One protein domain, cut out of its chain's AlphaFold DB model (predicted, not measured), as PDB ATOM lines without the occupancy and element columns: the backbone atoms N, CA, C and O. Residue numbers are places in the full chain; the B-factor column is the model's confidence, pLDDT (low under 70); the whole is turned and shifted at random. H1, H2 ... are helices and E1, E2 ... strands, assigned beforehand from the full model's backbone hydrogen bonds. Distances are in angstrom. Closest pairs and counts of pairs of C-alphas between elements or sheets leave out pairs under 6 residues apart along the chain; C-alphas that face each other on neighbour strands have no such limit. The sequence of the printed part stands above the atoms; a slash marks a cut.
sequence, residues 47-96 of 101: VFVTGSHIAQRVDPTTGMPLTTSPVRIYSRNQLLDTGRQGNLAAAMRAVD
ATOM      1  N   VAL A  47      27.461  15.337 -34.625       82.88
ATOM      2  CA  VAL A  47      27.193  14.749 -33.310       82.88
ATOM      3  C   VAL A  47      26.377  13.473 -33.442       82.88
ATOM      4  O   VAL A  47      25.594  13.302 -34.378       82.88
ATOM      5  N   PHE A  48      26.550  12.563 -32.491       80.50
ATOM      6  CA  PHE A  48      25.676  11.406 -32.349       80.50
ATOM      7  C   PHE A  48      24.542  11.767 -31.400       80.50
ATOM      8  O   PHE A  48      24.778  12.157 -30.258       80.50
ATOM      9  N   VAL A  49      23.310  11.659 -31.887       78.56
ATOM     10  CA  VAL A  49      22.116  11.852 -31.061       78.56
ATOM     11  C   VAL A  49      21.825  10.543 -30.337       78.56
ATOM     12  O   VAL A  49      21.894   9.474 -30.942       78.56
ATOM     13  N   THR A  50      21.491  10.612 -29.049       73.19
ATOM     14  CA  THR A  50      21.132   9.438 -28.243       73.19
ATOM     15  C   THR A  50      20.043   8.610 -28.938       73.19
ATOM     16  O   THR A  50      19.015   9.148 -29.338       73.19
ATOM     17  N   GLY A  51      20.278   7.305 -29.103       71.50
ATOM     18  CA  GLY A  51      19.379   6.389 -29.822       71.50
ATOM     19  C   GLY A  51      19.568   6.355 -31.346       71.50
ATOM     20  O   GLY A  51      18.960   5.521 -32.012       71.50
ATOM     21  N   SER A  52      20.430   7.207 -31.910       71.00
ATOM     22  CA  SER A  52      20.798   7.190 -33.327       71.00
ATOM     23  C   SER A  52      22.252   6.762 -33.515       71.00
ATOM     24  O   SER A  52      23.176   7.370 -32.982       71.00
ATOM     25  N   HIS A  53      22.473   5.749 -34.353       77.44
ATOM     26  CA  HIS A  53      23.817   5.365 -34.804       77.44
ATOM     27  C   HIS A  53      24.311   6.215 -35.989       77.44
ATOM     28  O   HIS A  53      25.381   5.958 -36.541       77.44
ATOM     29  N   ILE A  54      23.539   7.225 -36.401       80.56
ATOM     30  CA  ILE A  54      23.848   8.089 -37.537       80.56
ATOM     31  C   ILE A  54      24.347   9.428 -37.001       80.56
ATOM     32  O   ILE A  54      23.640  10.126 -36.278       80.56
ATOM     33  N   ALA A  55      25.562   9.809 -37.390       82.19
ATOM     34  CA  ALA A  55      26.107  11.115 -37.048       82.19
ATOM     35  C   ALA A  55      25.321  12.228 -37.767       82.19
ATOM     36  O   ALA A  55      25.367  12.331 -39.001       82.19
ATOM     37  N   GLN A  56      24.637  13.062 -36.988       86.88
ATOM     38  CA  GLN A  56      23.844  14.197 -37.447       86.88
ATOM     39  C   GLN A  56      24.733  15.419 -37.644       86.88
ATOM     40  O   GLN A  56      25.648  15.653 -36.857       86.88
ATOM     41  N   ARG A  57      24.475  16.194 -38.698       87.69
ATOM     42  CA  ARG A  57      25.141  17.488 -38.902       87.69
ATOM     43  C   ARG A  57      24.586  18.507 -37.916       87.69
ATOM     44  O   ARG A  57      23.395  18.481 -37.628       87.69
ATOM     45  N   VAL A  58      25.438  19.404 -37.450       86.94
ATOM     46  CA  VAL A  58      25.061  20.552 -36.629       86.94
ATOM     47  C   VAL A  58      24.898  21.766 -37.537       86.94
ATOM     48  O   VAL A  58      25.740  22.014 -38.402       86.94
ATOM     49  N   ASP A  59      23.804  22.501 -37.372       86.31
ATOM     50  CA  ASP A  59      23.640  23.813 -37.992       86.31
ATOM     51  C   ASP A  59      24.622  24.799 -37.335       86.31
ATOM     52  O   ASP A  59      24.512  25.048 -36.132       86.31
ATOM     53  N   PRO A  60      25.574  25.376 -38.090       83.12
ATOM     54  CA  PRO A  60      26.585  26.277 -37.536       83.12
ATOM     55  C   PRO A  60      25.993  27.580 -36.984       83.12
ATOM     56  O   PRO A  60      26.643  28.248 -36.185       83.12
ATOM     57  N   THR A  61      24.777  27.949 -37.394       85.69
ATOM     58  CA  THR A  61      24.104  29.176 -36.948       85.69
ATOM     59  C   THR A  61      23.479  29.002 -35.567       85.69
ATOM     60  O   THR A  61      23.514  29.916 -34.748       85.69
ATOM     61  N   THR A  62      22.887  27.833 -35.308       84.25
ATOM     62  CA  THR A  62      22.108  27.562 -34.089       84.25
ATOM     63  C   THR A  62      22.823  26.641 -33.105       84.25
ATOM     64  O   THR A  62      22.436  26.575 -31.940       84.25
ATOM     65  N   GLY A  63      23.847  25.910 -33.554       83.50
ATOM     66  CA  GLY A  63      24.505  24.856 -32.782       83.50
ATOM     67  C   GLY A  63      23.635  23.610 -32.581       83.50
ATOM     68  O   GLY A  63      23.990  22.734 -31.793       83.50
ATOM     69  N   MET A  64      22.496  23.508 -33.277       86.62
ATOM     70  CA  MET A  64      21.542  22.414 -33.104       86.62
ATOM     71  C   MET A  64      21.752  21.302 -34.141       86.62
ATOM     72  O   MET A  64      22.024  21.587 -35.311       86.62
ATOM     73  N   PRO A  65      21.588  20.020 -33.765       87.44
ATOM     74  CA  PRO A  65      21.588  18.926 -34.724       87.44
ATOM     75  C   PRO A  65      20.417  19.055 -35.702       87.44
ATOM     76  O   PRO A  65      19.274  19.260 -35.295       87.44
ATOM     77  N   LEU A  66      20.688  18.863 -36.990       87.38
ATOM     78  CA  LEU A  66      19.679  18.797 -38.044       87.38
ATOM     79  C   LEU A  66      18.947  17.452 -37.968       87.38
ATOM     80  O   LEU A  66      19.318  16.486 -38.629       87.38
ATOM     81  N   THR A  67      17.917  17.375 -37.131       84.19
ATOM     82  CA  THR A  67      17.097  16.173 -36.953       84.19
ATOM     83  C   THR A  67      15.623  16.525 -36.779       84.19
ATOM     84  O   THR A  67      15.277  17.609 -36.318       84.19
ATOM     85  N   THR A  68      14.745  15.602 -37.170       82.31
ATOM     86  CA  THR A  68      13.296  15.701 -36.955       82.31
ATOM     87  C   THR A  68      12.875  15.220 -35.566       82.31
ATOM     88  O   THR A  68      11.753  15.488 -35.140       82.31
ATOM     89  N   SER A  69      13.755  14.511 -34.855       80.38
ATOM     90  CA  SER A  69      13.503  14.049 -33.493       80.38
ATOM     91  C   SER A  69      13.733  15.178 -32.483       80.38
ATOM     92  O   SER A  69      14.654  15.974 -32.662       80.38
ATOM     93  N   PRO A  70      12.964  15.247 -31.383       80.44
ATOM     94  CA  PRO A  70      13.251  16.193 -30.313       80.44
ATOM     95  C   PRO A  70      14.611  15.875 -29.675       80.44
ATOM     96  O   PRO A  70      14.875  14.734 -29.295       80.44
ATOM     97  N   VAL A  71      15.469  16.890 -29.538       81.69
ATOM     98  CA  VAL A  71      16.798  16.768 -28.920       81.69
ATOM     99  C   VAL A  71      16.907  17.711 -27.731       81.69
ATOM    100  O   VAL A  71      16.556  18.885 -27.826       81.69
ATOM    101  N   ARG A  72      17.444  17.200 -26.619       84.00
ATOM    102  CA  ARG A  72      17.903  18.005 -25.483       84.00
ATOM    103  C   ARG A  72      19.419  17.937 -25.406       84.00
ATOM    104  O   ARG A  72      19.990  16.849 -25.464       84.00
ATOM    105  N   ILE A  73      20.057  19.097 -25.295       84.62
ATOM    106  CA  ILE A  73      21.513  19.226 -25.227       84.62
ATOM    107  C   ILE A  73      21.882  19.672 -23.821       84.62
ATOM    108  O   ILE A  73      21.361  20.672 -23.330       84.62
ATOM    109  N   TYR A  74      22.798  18.934 -23.203       87.00
ATOM    110  CA  TYR A  74      23.331  19.245 -21.884       87.00
ATOM    111  C   TYR A  74      24.785  19.672 -22.012       87.00
ATOM    112  O   TYR A  74      25.614  18.943 -22.561       87.00
ATOM    113  N   SER A  75      25.097  20.868 -21.520       87.50
ATOM    114  CA  SER A  75      26.468  21.368 -21.519       87.50
ATOM    115  C   SER A  75      27.307  20.645 -20.467       87.50
ATOM    116  O   SER A  75      26.795  20.116 -19.476       87.50
ATOM    117  N   ARG A  76      28.633  20.669 -20.636       88.50
ATOM    118  CA  ARG A  76      29.552  20.133 -19.625       88.50
ATOM    119  C   ARG A  76      29.316  20.777 -18.256       88.50
ATOM    120  O   ARG A  76      29.320  20.061 -17.265       88.50
ATOM    121  N   ASN A  77      29.090  22.088 -18.199       93.00
ATOM    122  CA  ASN A  77      28.906  22.796 -16.932       93.00
ATOM    123  C   ASN A  77      27.634  22.333 -16.217       93.00
ATOM    124  O   ASN A  77      27.701  22.019 -15.039       93.00
ATOM    125  N   GLN A  78      26.531  22.133 -16.947       91.69
ATOM    126  CA  GLN A  78      25.300  21.581 -16.368       91.69
ATOM    127  C   GLN A  78      25.518  20.200 -15.740       91.69
ATOM    128  O   GLN A  78      24.945  19.898 -14.700       91.69
ATOM    129  N   LEU A  79      26.366  19.363 -16.347       91.56
ATOM    130  CA  LEU A  79      26.728  18.067 -15.771       91.56
ATOM    131  C   LEU A  79      27.646  18.212 -14.552       91.56
ATOM    132  O   LEU A  79      27.484  17.472 -13.584       91.56
ATOM    133  N   LEU A  80      28.599  19.148 -14.579       92.62
ATOM    134  CA  LEU A  80      29.519  19.402 -13.465       92.62
ATOM    135  C   LEU A  80      28.799  19.984 -12.243       92.62
ATOM    136  O   LEU A  80      29.082  19.559 -11.124       92.62
ATOM    137  N   ASP A  81      27.823  20.863 -12.456       94.75
ATOM    138  CA  ASP A  81      27.024  21.492 -11.399       94.75
ATOM    139  C   ASP A  81      26.215  20.466 -10.590       94.75
ATOM    140  O   ASP A  81      25.840  20.719  -9.447       94.75
ATOM    141  N   THR A  82      25.996  19.260 -11.132       94.25
ATOM    142  CA  THR A  82      25.362  18.167 -10.378       94.25
ATOM    143  C   THR A  82      26.243  17.586  -9.270       94.25
ATOM    144  O   THR A  82      25.728  16.867  -8.412       94.25
ATOM    145  N   GLY A  83      27.565  17.797  -9.319       94.81
ATOM    146  CA  GLY A  83      28.540  17.116  -8.458       94.81
ATOM    147  C   GLY A  83      28.624  15.596  -8.675       94.81
ATOM    148  O   GLY A  83      29.216  14.884  -7.864       94.81
ATOM    149  N   ARG A  84      28.009  15.069  -9.745       92.19
ATOM    150  CA  ARG A  84      27.894  13.629 -10.046       92.19
ATOM    151  C   ARG A  84      28.704  13.214 -11.274       92.19
ATOM    152  O   ARG A  84      28.411  12.192 -11.886       92.19
ATOM    153  N   GLN A  85      29.754  13.953 -11.621       87.69
ATOM    154  CA  GLN A  85      30.592  13.725 -12.807       87.69
ATOM    155  C   GLN A  85      31.203  12.313 -12.904       87.69
ATOM    156  O   GLN A  85      31.501  11.856 -14.002       87.69
ATOM    157  N   GLY A  86      31.355  11.602 -11.779       91.00
ATOM    158  CA  GLY A  86      31.814  10.207 -11.757       91.00
ATOM    159  C   GLY A  86      30.750   9.172 -12.153       91.00
ATOM    160  O   GLY A  86      31.077   8.005 -12.343       91.00
ATOM    161  N   ASN A  87      29.482   9.569 -12.274       91.94
ATOM    162  CA  ASN A  87      28.380   8.694 -12.657       91.94
ATOM    163  C   ASN A  87      27.449   9.425 -13.631       91.94
ATOM    164  O   ASN A  87      26.522  10.124 -13.221       91.94
ATOM    165  N   LEU A  88      27.677   9.215 -14.931       88.44
ATOM    166  CA  LEU A  88      26.912   9.868 -15.992       88.44
ATOM    167  C   LEU A  88      25.407   9.599 -15.880       88.44
ATOM    168  O   LEU A  88      24.622  10.526 -16.026       88.44
ATOM    169  N   ALA A  89      24.986   8.370 -15.572       88.44
ATOM    170  CA  ALA A  89      23.564   8.053 -15.437       88.44
ATOM    171  C   ALA A  89      22.910   8.813 -14.270       88.44
ATOM    172  O   ALA A  89      21.743   9.191 -14.353       88.44
ATOM    173  N   ALA A  90      23.639   9.032 -13.173       90.69
ATOM    174  CA  ALA A  90      23.159   9.817 -12.039       90.69
ATOM    175  C   ALA A  90      23.190  11.326 -12.321       90.69
ATOM    176  O   ALA A  90      22.256  12.023 -11.933       90.69
ATOM    177  N   ALA A  91      24.225  11.826 -13.003       92.88
ATOM    178  CA  ALA A  91      24.283  13.212 -13.463       92.88
ATOM    179  C   ALA A  91      23.130  13.506 -14.430       92.88
ATOM    180  O   ALA A  91      22.406  14.477 -14.245       92.88
ATOM    181  N   MET A  92      22.879  12.614 -15.390       91.06
ATOM    182  CA  MET A  92      21.801  12.783 -16.356       91.06
ATOM    183  C   MET A  92      20.421  12.831 -15.709       91.06
ATOM    184  O   MET A  92      19.642  13.713 -16.035       91.06
ATOM    185  N   ARG A  93      20.140  11.944 -14.749       90.50
ATOM    186  CA  ARG A  93      18.882  11.967 -13.983       90.50
ATOM    187  C   ARG A  93      18.720  13.218 -13.121       90.50
ATOM    188  O   ARG A  93      17.602  13.638 -12.857       90.50
ATOM    189  N   ALA A  94      19.827  13.801 -12.662       91.56
ATOM    190  CA  ALA A  94      19.800  15.038 -11.892       91.56
ATOM    191  C   ALA A  94      19.518  16.266 -12.772       91.56
ATOM    192  O   ALA A  94      18.803  17.162 -12.334       91.56
ATOM    193  N   VAL A  95      20.059  16.307 -13.997       92.75
ATOM    194  CA  VAL A  95      19.805  17.408 -14.944       92.75
ATOM    195  C   VAL A  95      18.467  17.237 -15.677       92.75
ATOM    196  O   VAL A  95      17.825  18.229 -16.013       92.75
ATOM    197  N   ASP A  96      18.019  16.000 -15.900       89.88
ATOM    198  CA  ASP A  96      16.770  15.683 -16.595       89.88
ATOM    199  C   ASP A  96      15.892  14.701 -15.795       89.88
ATOM    200  O   ASP A  96      16.094  13.484 -15.862       89.88
TER     201      ASP A  96
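AT A GLANCE: This is residues 47 to 96 of the 101 residues of an uncharacterized protein of Deltaproteobacteria bacterium (UniProt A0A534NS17). With little regular structure, the domain has two small lobes: looping chain with strand E1 at one end and touching helices H1 and H2 at the other, linked by a long unnamed stretch. The printed part has 50 residues, with E1, H1 and H2 in that order; the class is mostly helix, though named elements hold only 16 residues. It is loose, with a radius of gyration of the C-alphas of 12.5 A and spans of 31 by 23 by 15 A.

IN THESE COORDINATES: E1, residues 55 to 57, begins at C-alpha (26.107, 11.115, -37.048). H1 is residues 76 to 80. H2, residues 88 to 95, is 10.4 A long and ends at C-alpha (19.805, 17.408, -14.944).

HOW THE PARTS SIT: Residues 47 to 48 pair antiparallel with 55 to 56 of E1, which pairs with no named strand. E1 is apart from H1 and H2. H1 and H2 touch, the closest C-alphas being those of Leu 79 and Ala 91, 5.9 A apart. In both helices every O i to N i+4 pair is within hydrogen-bond range.

THE WHOLE: The C-alphas farthest apart, of Thr 61 and Gly 86, are 32.5 A apart. The link from E1 to H1 is long, 18 residues. The printed part has no cut, and no printed residue is under pLDDT 70.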